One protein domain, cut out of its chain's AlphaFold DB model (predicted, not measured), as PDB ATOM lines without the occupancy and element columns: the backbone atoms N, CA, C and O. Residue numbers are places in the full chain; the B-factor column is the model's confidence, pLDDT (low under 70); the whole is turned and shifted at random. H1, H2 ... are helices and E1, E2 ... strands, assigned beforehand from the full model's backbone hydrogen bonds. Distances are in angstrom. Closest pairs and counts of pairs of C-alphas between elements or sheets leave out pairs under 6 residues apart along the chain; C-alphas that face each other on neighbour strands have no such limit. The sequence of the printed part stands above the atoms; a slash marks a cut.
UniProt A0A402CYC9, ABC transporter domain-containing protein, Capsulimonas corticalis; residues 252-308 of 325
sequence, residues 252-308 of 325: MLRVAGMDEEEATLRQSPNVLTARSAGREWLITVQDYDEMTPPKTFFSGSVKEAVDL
ATOM      1  N   MET A 252     -33.735  -5.396   3.207       92.06
ATOM      2  CA  MET A 252     -33.524  -4.586   2.010       92.06
ATOM      3  C   MET A 252     -32.414  -5.203   1.168       92.06
ATOM      4  O   MET A 252     -31.281  -5.357   1.619       92.06
ATOM      5  N   LEU A 253     -32.738  -5.534  -0.075       90.81
ATOM      6  CA  LEU A 253     -31.804  -6.060  -1.054       90.81
ATOM      7  C   LEU A 253     -31.344  -4.942  -1.980       90.81
ATOM      8  O   LEU A 253     -32.163  -4.205  -2.534       90.81
ATOM      9  N   ARG A 254     -30.032  -4.858  -2.189       90.31
ATOM     10  CA  ARG A 254     -29.438  -4.076  -3.277       90.31
ATOM     11  C   ARG A 254     -29.175  -5.004  -4.439       90.31
ATOM     12  O   ARG A 254     -28.367  -5.922  -4.315       90.31
ATOM     13  N   VAL A 255     -29.841  -4.780  -5.563       88.50
ATOM     14  CA  VAL A 255     -29.752  -5.659  -6.733       88.50
ATOM     15  C   VAL A 255     -29.252  -4.864  -7.931       88.50
ATOM     16  O   VAL A 255     -29.721  -3.761  -8.185       88.50
ATOM     17  N   ALA A 256     -28.287  -5.400  -8.677       87.88
ATOM     18  CA  ALA A 256     -27.770  -4.758  -9.888       87.88
ATOM     19  C   ALA A 256     -27.975  -5.639 -11.124       87.88
ATOM     20  O   ALA A 256     -27.916  -6.868 -11.028       87.88
ATOM     21  N   GLY A 257     -28.118  -4.996 -12.287       82.31
ATOM     22  CA  GLY A 257     -28.326  -5.685 -13.567       82.31
ATOM     23  C   GLY A 257     -29.734  -6.262 -13.708       82.31
ATOM     24  O   GLY A 257     -29.884  -7.378 -14.192       82.31
ATOM     25  N   MET A 258     -30.729  -5.531 -13.210       81.25
ATOM     26  CA  MET A 258     -32.146  -5.833 -13.403       81.25
ATOM     27  C   MET A 258     -32.699  -5.001 -14.550       81.25
ATOM     28  O   MET A 258     -32.461  -3.790 -14.588       81.25
ATOM     29  N   ASP A 259     -33.476  -5.659 -15.405       75.75
ATOM     30  CA  ASP A 259     -34.205  -5.047 -16.520       75.75
ATOM     31  C   ASP A 259     -35.727  -5.047 -16.266       75.75
ATOM     32  O   ASP A 259     -36.513  -4.656 -17.127       75.75
ATOM     33  N   GLU A 260     -36.167  -5.493 -15.084       76.19
ATOM     34  CA  GLU A 260     -37.574  -5.534 -14.701       76.19
ATOM     35  C   GLU A 260     -38.175  -4.147 -14.480       76.19
ATOM     36  O   GLU A 260     -37.574  -3.252 -13.884       76.19
ATOM     37  N   GLU A 261     -39.435  -4.003 -14.885       78.00
ATOM     38  CA  GLU A 261     -40.236  -2.847 -14.514       78.00
ATOM     39  C   GLU A 261     -40.642  -2.912 -13.038       78.00
ATOM     40  O   GLU A 261     -41.025  -3.957 -12.504       78.00
ATOM     41  N   GLU A 262     -40.642  -1.747 -12.398       77.25
ATOM     42  CA  GLU A 262     -41.005  -1.573 -10.992       77.25
ATOM     43  C   GLU A 262     -42.399  -2.147 -10.680       77.25
ATOM     44  O   GLU A 262     -42.599  -2.807  -9.660       77.25
ATOM     45  N   ALA A 263     -43.352  -1.984 -11.606       76.56
ATOM     46  CA  ALA A 263     -44.709  -2.515 -11.493       76.56
ATOM     47  C   ALA A 263     -44.760  -4.050 -11.401       76.56
ATOM     48  O   ALA A 263     -45.605  -4.588 -10.688       76.56
ATOM     49  N   THR A 264     -43.857  -4.756 -12.084       80.69
ATOM     50  CA  THR A 264     -43.780  -6.225 -12.060       80.69
ATOM     51  C   THR A 264     -43.261  -6.717 -10.714       80.69
ATOM     52  O   THR A 264     -43.807  -7.654 -10.133       80.69
ATOM     53  N   LEU A 265     -42.247  -6.042 -10.168       78.44
ATOM     54  CA  LEU A 265     -41.692  -6.370  -8.854       78.44
ATOM     55  C   LEU A 265     -42.735  -6.176  -7.752       78.44
ATOM     56  O   LEU A 265     -42.895  -7.044  -6.900       78.44
ATOM     57  N   ARG A 266     -43.501  -5.082  -7.816       75.50
ATOM     58  CA  ARG A 266     -44.560  -4.747  -6.848       75.50
ATOM     59  C   ARG A 266     -45.706  -5.763  -6.802       75.50
ATOM     60  O   ARG A 266     -46.366  -5.881  -5.777       75.50
ATOM     61  N   GLN A 267     -45.941  -6.511  -7.881       80.69
ATOM     62  CA  GLN A 267     -46.949  -7.580  -7.906       80.69
ATOM     63  C   GLN A 267     -46.498  -8.844  -7.166       80.69
ATOM     64  O   GLN A 267     -47.322  -9.709  -6.865       80.69
ATOM     65  N   SER A 268     -45.203  -8.973  -6.867       82.69
ATOM     66  CA  SER A 268     -44.687 -10.152  -6.181       82.69
ATOM     67  C   SER A 268     -45.138 -10.164  -4.715       82.69
ATOM     68  O   SER A 268     -44.923  -9.187  -3.994       82.69
ATOM     69  N   PRO A 269     -45.700 -11.281  -4.217       80.69
ATOM     70  CA  PRO A 269     -46.260 -11.354  -2.871       80.69
ATOM     71  C   PRO A 269     -45.218 -11.136  -1.772       80.69
ATOM     72  O   PRO A 269     -45.584 -10.661  -0.703       80.69
ATOM     73  N   ASN A 270     -43.931 -11.378  -2.036       86.19
ATOM     74  CA  ASN A 270     -42.869 -11.204  -1.040       86.19
ATOM     75  C   ASN A 270     -42.120  -9.876  -1.191       86.19
ATOM     76  O   ASN A 270     -41.274  -9.562  -0.361       86.19
ATOM     77  N   VAL A 271     -42.422  -9.076  -2.215       88.38
ATOM     78  CA  VAL A 271     -41.865  -7.728  -2.353       88.38
ATOM     79  C   VAL A 271     -42.755  -6.772  -1.568       88.38
ATOM     80  O   VAL A 271     -43.976  -6.744  -1.738       88.38
ATOM     81  N   LEU A 272     -42.147  -6.033  -0.644       88.50
ATOM     82  CA  LEU A 272     -42.804  -4.975   0.114       88.50
ATOM     83  C   LEU A 272     -42.669  -3.632  -0.573       88.50
ATOM     84  O   LEU A 272     -43.645  -2.907  -0.639       88.50
ATOM     85  N   THR A 273     -41.483  -3.305  -1.082       90.12
ATOM     86  CA  THR A 273     -41.245  -2.105  -1.892       90.12
ATOM     87  C   THR A 273     -40.175  -2.408  -2.926       90.12
ATOM     88  O   THR A 273     -39.301  -3.245  -2.688       90.12
ATOM     89  N   ALA A 274     -40.220  -1.727  -4.064       89.50
ATOM     90  CA  ALA A 274     -39.159  -1.784  -5.059       89.50
ATOM     91  C   ALA A 274     -38.968  -0.392  -5.645       89.50
ATOM     92  O   ALA A 274     -39.940   0.218  -6.073       89.50
ATOM     93  N   ARG A 275     -37.728   0.104  -5.667       87.38
ATOM     94  CA  ARG A 275     -37.391   1.388  -6.291       87.38
ATOM     95  C   ARG A 275     -36.041   1.340  -6.991       87.38
ATOM     96  O   ARG A 275     -35.098   0.718  -6.496       87.38
ATOM     97  N   SER A 276     -35.931   2.057  -8.103       86.00
ATOM     98  CA  SER A 276     -34.659   2.248  -8.800       86.00
ATOM     99  C   SER A 276     -33.812   3.330  -8.116       86.00
ATOM    100  O   SER A 276     -34.297   4.408  -7.770       86.00
ATOM    101  N   ALA A 277     -32.527   3.041  -7.928       84.19
ATOM    102  CA  ALA A 277     -31.507   3.936  -7.398       84.19
ATOM    103  C   ALA A 277     -30.311   3.977  -8.370       84.19
ATOM    104  O   ALA A 277     -29.234   3.430  -8.125       84.19
ATOM    105  N   GLY A 278     -30.505   4.621  -9.523       84.38
ATOM    106  CA  GLY A 278     -29.484   4.714 -10.566       84.38
ATOM    107  C   GLY A 278     -29.337   3.403 -11.339       84.38
ATOM    108  O   GLY A 278     -30.208   3.056 -12.127       84.38
ATOM    109  N   ARG A 279     -28.215   2.694 -11.157       83.94
ATOM    110  CA  ARG A 279     -27.953   1.383 -11.798       83.94
ATOM    111  C   ARG A 279     -28.287   0.189 -10.903       83.94
ATOM    112  O   ARG A 279     -28.081  -0.957 -11.302       83.94
ATOM    113  N   GLU A 280     -28.745   0.467  -9.691       88.25
ATOM    114  CA  GLU A 280     -29.125  -0.530  -8.702       88.25
ATOM    115  C   GLU A 280     -30.602  -0.376  -8.352       88.25
ATOM    116  O   GLU A 280     -31.208   0.676  -8.553       88.25
ATOM    117  N   TRP A 281     -31.161  -1.436  -7.795       88.44
ATOM    118  CA  TRP A 281     -32.499  -1.501  -7.246       88.44
ATOM    119  C   TRP A 281     -32.418  -1.694  -5.742       88.44
ATOM    120  O   TRP A 281     -31.604  -2.480  -5.257       88.44
ATOM    121  N   LEU A 282     -33.276  -0.978  -5.021       90.56
ATOM    122  CA  LEU A 282     -33.514  -1.177  -3.598       90.56
ATOM    123  C   LEU A 282     -34.862  -1.870  -3.461       90.56
ATOM    124  O   LEU A 282     -35.895  -1.276  -3.779       90.56
ATOM    125  N   ILE A 283     -34.840  -3.128  -3.033       90.25
ATOM    126  CA  ILE A 283     -36.031  -3.969  -2.937       90.25
ATOM    127  C   ILE A 283     -36.163  -4.442  -1.501       90.25
ATOM    128  O   ILE A 283     -35.319  -5.190  -1.015       90.25
ATOM    129  N   THR A 284     -37.220  -4.024  -0.814       91.56
ATOM    130  CA  THR A 284     -37.550  -4.605   0.487       91.56
ATOM    131  C   THR A 284     -38.358  -5.866   0.257       91.56
ATOM    132  O   THR A 284     -39.400  -5.814  -0.395       91.56
ATOM    133  N   VAL A 285     -37.899  -6.983   0.810       89.75
ATOM    134  CA  VAL A 285     -38.589  -8.272   0.742       89.75
ATOM    135  C   VAL A 285     -38.942  -8.766   2.136       89.75
ATOM    136  O   VAL A 285     -38.221  -8.484   3.088       89.75
ATOM    137  N   GLN A 286     -40.038  -9.508   2.232       88.06
ATOM    138  CA  GLN A 286     -40.394 -10.327   3.391       88.06
ATOM    139  C   GLN A 286     -40.105 -11.806   3.100       88.06
ATOM    140  O   GLN A 286     -39.884 -12.180   1.944       88.06
ATOM    141  N   ASP A 287     -40.125 -12.633   4.145       83.75
ATOM    142  CA  ASP A 287     -39.820 -14.069   4.084       83.75
ATOM    143  C   ASP A 287     -38.445 -14.367   3.460       83.75
ATOM    144  O   ASP A 287     -38.264 -15.314   2.694       83.75
ATOM    145  N   TYR A 288     -37.463 -13.514   3.759       83.19
ATOM    146  CA  TYR A 288     -36.082 -13.701   3.346       83.19
ATOM    147  C   TYR A 288     -35.434 -14.873   4.096       83.19
ATOM    148  O   TYR A 288     -35.493 -14.950   5.322       83.19
ATOM    149  N   ASP A 289     -34.758 -15.743   3.348       80.81
ATOM    150  CA  ASP A 289     -33.946 -16.851   3.853       80.81
ATOM    151  C   ASP A 289     -32.554 -16.774   3.204       80.81
ATOM    152  O   ASP A 289     -32.451 -16.688   1.986       80.81
ATOM    153  N   GLU A 290     -31.469 -16.809   3.981       72.38
ATOM    154  CA  GLU A 290     -30.096 -16.780   3.444       72.38
ATOM    155  C   GLU A 290     -29.730 -18.042   2.651       72.38
ATOM    156  O   GLU A 290     -28.913 -17.986   1.729       72.38
ATOM    157  N   MET A 291     -30.323 -19.187   3.000       65.88
ATOM    158  CA  MET A 291     -30.071 -20.468   2.332       65.88
ATOM    159  C   MET A 291     -30.835 -20.560   1.011       65.88
ATOM    160  O   MET A 291     -30.347 -21.109   0.013       65.88
ATOM    161  N   THR A 292     -32.018 -19.955   0.999       62.44
ATOM    162  CA  THR A 292     -32.910 -19.861  -0.149       62.44
ATOM    163  C   THR A 292     -33.258 -18.394  -0.386       62.44
ATOM    164  O   THR A 292     -34.433 -18.024  -0.309       62.44
ATOM    165  N   PRO A 293     -32.258 -17.534  -0.696       60.12
ATOM    166  CA  PRO A 293     -32.544 -16.136  -0.973       60.12
ATOM    167  C   PRO A 293     -33.518 -16.142  -2.133       60.12
ATOM    168  O   PRO A 293     -33.400 -17.049  -2.966       60.12
ATOM    169  N   PRO A 294     -34.483 -15.217  -2.204       57.84
ATOM    170  CA  PRO A 294     -35.529 -15.322  -3.200       57.84
ATOM    171  C   PRO A 294     -34.974 -15.249  -4.631       57.84
ATOM    172  O   PRO A 294     -34.899 -14.197  -5.255       57.84
ATOM    173  N   LYS A 295     -34.548 -16.399  -5.158       51.38
ATOM    174  CA  LYS A 295     -33.883 -16.587  -6.453       51.38
ATOM    175  C   LYS A 295     -34.863 -16.375  -7.608       51.38
ATOM    176  O   LYS A 295     -34.480 -16.481  -8.764       51.38
ATOM    177  N   THR A 296     -36.127 -16.119  -7.284       52.69
ATOM    178  CA  THR A 296     -37.285 -16.183  -8.169       52.69
ATOM    179  C   THR A 296     -37.907 -14.829  -8.501       52.69
ATOM    180  O   THR A 296     -38.830 -14.815  -9.309       52.69
ATOM    181  N   PHE A 297     -37.448 -13.706  -7.934       56.56
ATOM    182  CA  PHE A 297     -38.137 -12.416  -8.129       56.56
ATOM    183  C   PHE A 297     -37.489 -11.468  -9.141       56.56
ATOM    184  O   PHE A 297     -38.148 -10.525  -9.570       56.56
ATOM    185  N   PHE A 298     -36.226 -11.682  -9.516       66.81
ATOM    186  CA  PHE A 298     -35.506 -10.757 -10.393       66.81
ATOM    187  C   PHE A 298     -34.296 -11.418 -11.063       66.81
ATOM    188  O   PHE A 298     -33.617 -12.249 -10.460       66.81
ATOM    189  N   SER A 299     -34.009 -11.035 -12.308       71.44
ATOM    190  CA  SER A 299     -32.899 -11.503 -13.144       71.44
ATOM    191  C   SER A 299     -31.543 -10.947 -12.707       71.44
ATOM    192  O   SER A 299     -30.501 -11.380 -13.202       71.44
ATOM    193  N   GLY A 300     -31.554  -9.962 -11.807       75.56
ATOM    194  CA  GLY A 300     -30.365  -9.275 -11.328       75.56
ATOM    195  C   GLY A 300     -29.575 -10.030 -10.262       75.56
ATOM    196  O   GLY A 300     -30.011 -11.009  -9.660       75.56
ATOM    197  N   SER A 301     -28.372  -9.523  -9.997       81.19
ATOM    198  CA  SER A 301     -27.483 -10.046  -8.956       81.19
ATOM    199  C   SER A 301     -27.652  -9.271  -7.650       81.19
ATOM    200  O   SER A 301     -27.444  -8.055  -7.624       81.19
ATOM    201  N   VAL A 302     -27.991  -9.972  -6.563       85.69
ATOM    202  CA  VAL A 302     -28.010  -9.394  -5.210       85.69
ATOM    203  C   VAL A 302     -26.577  -9.039  -4.814       85.69
ATOM    204  O   VAL A 302     -25.692  -9.894  -4.807       85.69
ATOM    205  N   LYS A 303     -26.338  -7.760  -4.536       86.81
ATOM    206  CA  LYS A 303     -25.053  -7.217  -4.084       86.81
ATOM    207  C   LYS A 303     -24.949  -7.183  -2.571       86.81
ATOM    208  O   LYS A 303     -23.873  -7.421  -2.038       86.81
ATOM    209  N   GLU A 304     -26.055  -6.877  -1.908       88.94
ATOM    210  CA  GLU A 304     -26.108  -6.681  -0.466       88.94
ATOM    211  C   GLU A 304     -27.510  -7.021   0.044       88.94
ATOM    212  O   GLU A 304     -28.498  -6.762  -0.649       88.94
ATOM    213  N   ALA A 305     -27.582  -7.583   1.249       88.75
ATOM    214  CA  ALA A 305     -28.811  -7.769   2.007       88.75
ATOM    215  C   ALA A 305     -28.625  -7.092   3.368       88.75
ATOM    216  O   ALA A 305     -27.688  -7.413   4.096       88.75
ATOM    217  N   VAL A 306     -29.488  -6.128   3.676       90.81
ATOM    218  CA  VAL A 306     -29.366  -5.258   4.848       90.81
ATOM    219  C   VAL A 306     -30.565  -5.469   5.763       90.81
ATOM    220  O   VAL A 306     -31.704  -5.556   5.293       90.81
ATOM    221  N   ASP A 307     -30.295  -5.559   7.063       89.94
ATOM    222  CA  ASP A 307     -31.314  -5.532   8.112       89.94
ATOM    223  C   ASP A 307     -32.073  -4.210   8.122       89.94
ATOM    224  O   ASP A 307     -31.492  -3.144   7.920       89.94
ATOM    225  N   LEU A 308     -33.369  -4.285   8.402       89.25
ATOM    226  CA  LEU A 308     -34.215  -3.111   8.557       89.25
ATOM    227  C   LEU A 308     -34.610  -2.926  10.017       89.25
ATOM    228  O   LEU A 308     -34.883  -3.886  10.740       89.25
TER     229      LEU A 308
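This is residues 252 to 308 of the 325 residues of the protein "ABC transporter domain-containing protein" of Capsulimonas corticalis (UniProt A0A402CYC9). A strongly twisted wall of four antiparallel strands has one face partly covered by the short helix H1, over E2, and by the long loop of residues 286 to 300, which swings out over that face before returning to E4; the other face is bare. The printed part has 57 residues, with one named helix and four named strands in the order E1, H1, E2, E3, E4. The sheet runs E2, E3, E1, E4, all antiparallel, and the class is mostly strand. The whole is compact, with a radius of gyration of the C-alphas of 10.1 A, and its outline is rounded, spanning 26 by 22 by 20 A.

Look first at E1, residues 252 to 256, an inner strand of the sheet. Next along the printed part is H1, residues 262 to 266, and then E2, residues 271 to 277, an edge strand. H1 is on the sheet and over E2, at a height over the sheet of 7.5 A; their closest C-alphas, those of Glu 262 and Ala 274, are 6.2 A apart. In H1 every O i to N i+4 pair is within hydrogen-bond range. E2 forms a hairpin with E3, residues 280 to 285, antiparallel at 166 degrees; find N 275 and O 282 within hydrogen-bond range at 3.0 A. On its other side E3 is the antiparallel neighbour of E1, at 148 degrees, with N 253 and O 283 at 2.8 A. E1, H1 and E2 make a split strand-helix-strand unit, two strands running the same way with a helix between them in the chain and E3 between them in the sheet; its crossover is right-handed. The other edge strand is E4, residues 301 to 307, antiparallel to E1 at 162 degrees, with N 254 and O 304 at 2.9 A. E4 is apart from both E2 and E3.

Find C-alpha 252 at (-33.524, -4.586, 2.010); from there E1 runs 13.2 A to C-alpha 256. H1, from C-alpha 262 at (-41.005, -1.573, -10.992) to C-alpha 266, measures 6.3 A. E2 runs 16.4 A from Val 271 to Ala 277, and E3 runs 15.4 A from Glu 280 to Val 285. E4 runs 18.1 A from Ser 301 to C-alpha 307 at (-31.314, -5.532, 8.112).

The two C-alphas farthest apart, those of Gly 278 and Met 291, are 28.3 A apart, while those of Met 252 and Leu 308, the first and last printed, are 6.7 A apart. The printed part has no cut. The link from E3 to E4, with 15 residues, is long; the other three links are tight. The mean pLDDT of the printed part is 80.9, and residues 291 to 298, within the long link, are under 70.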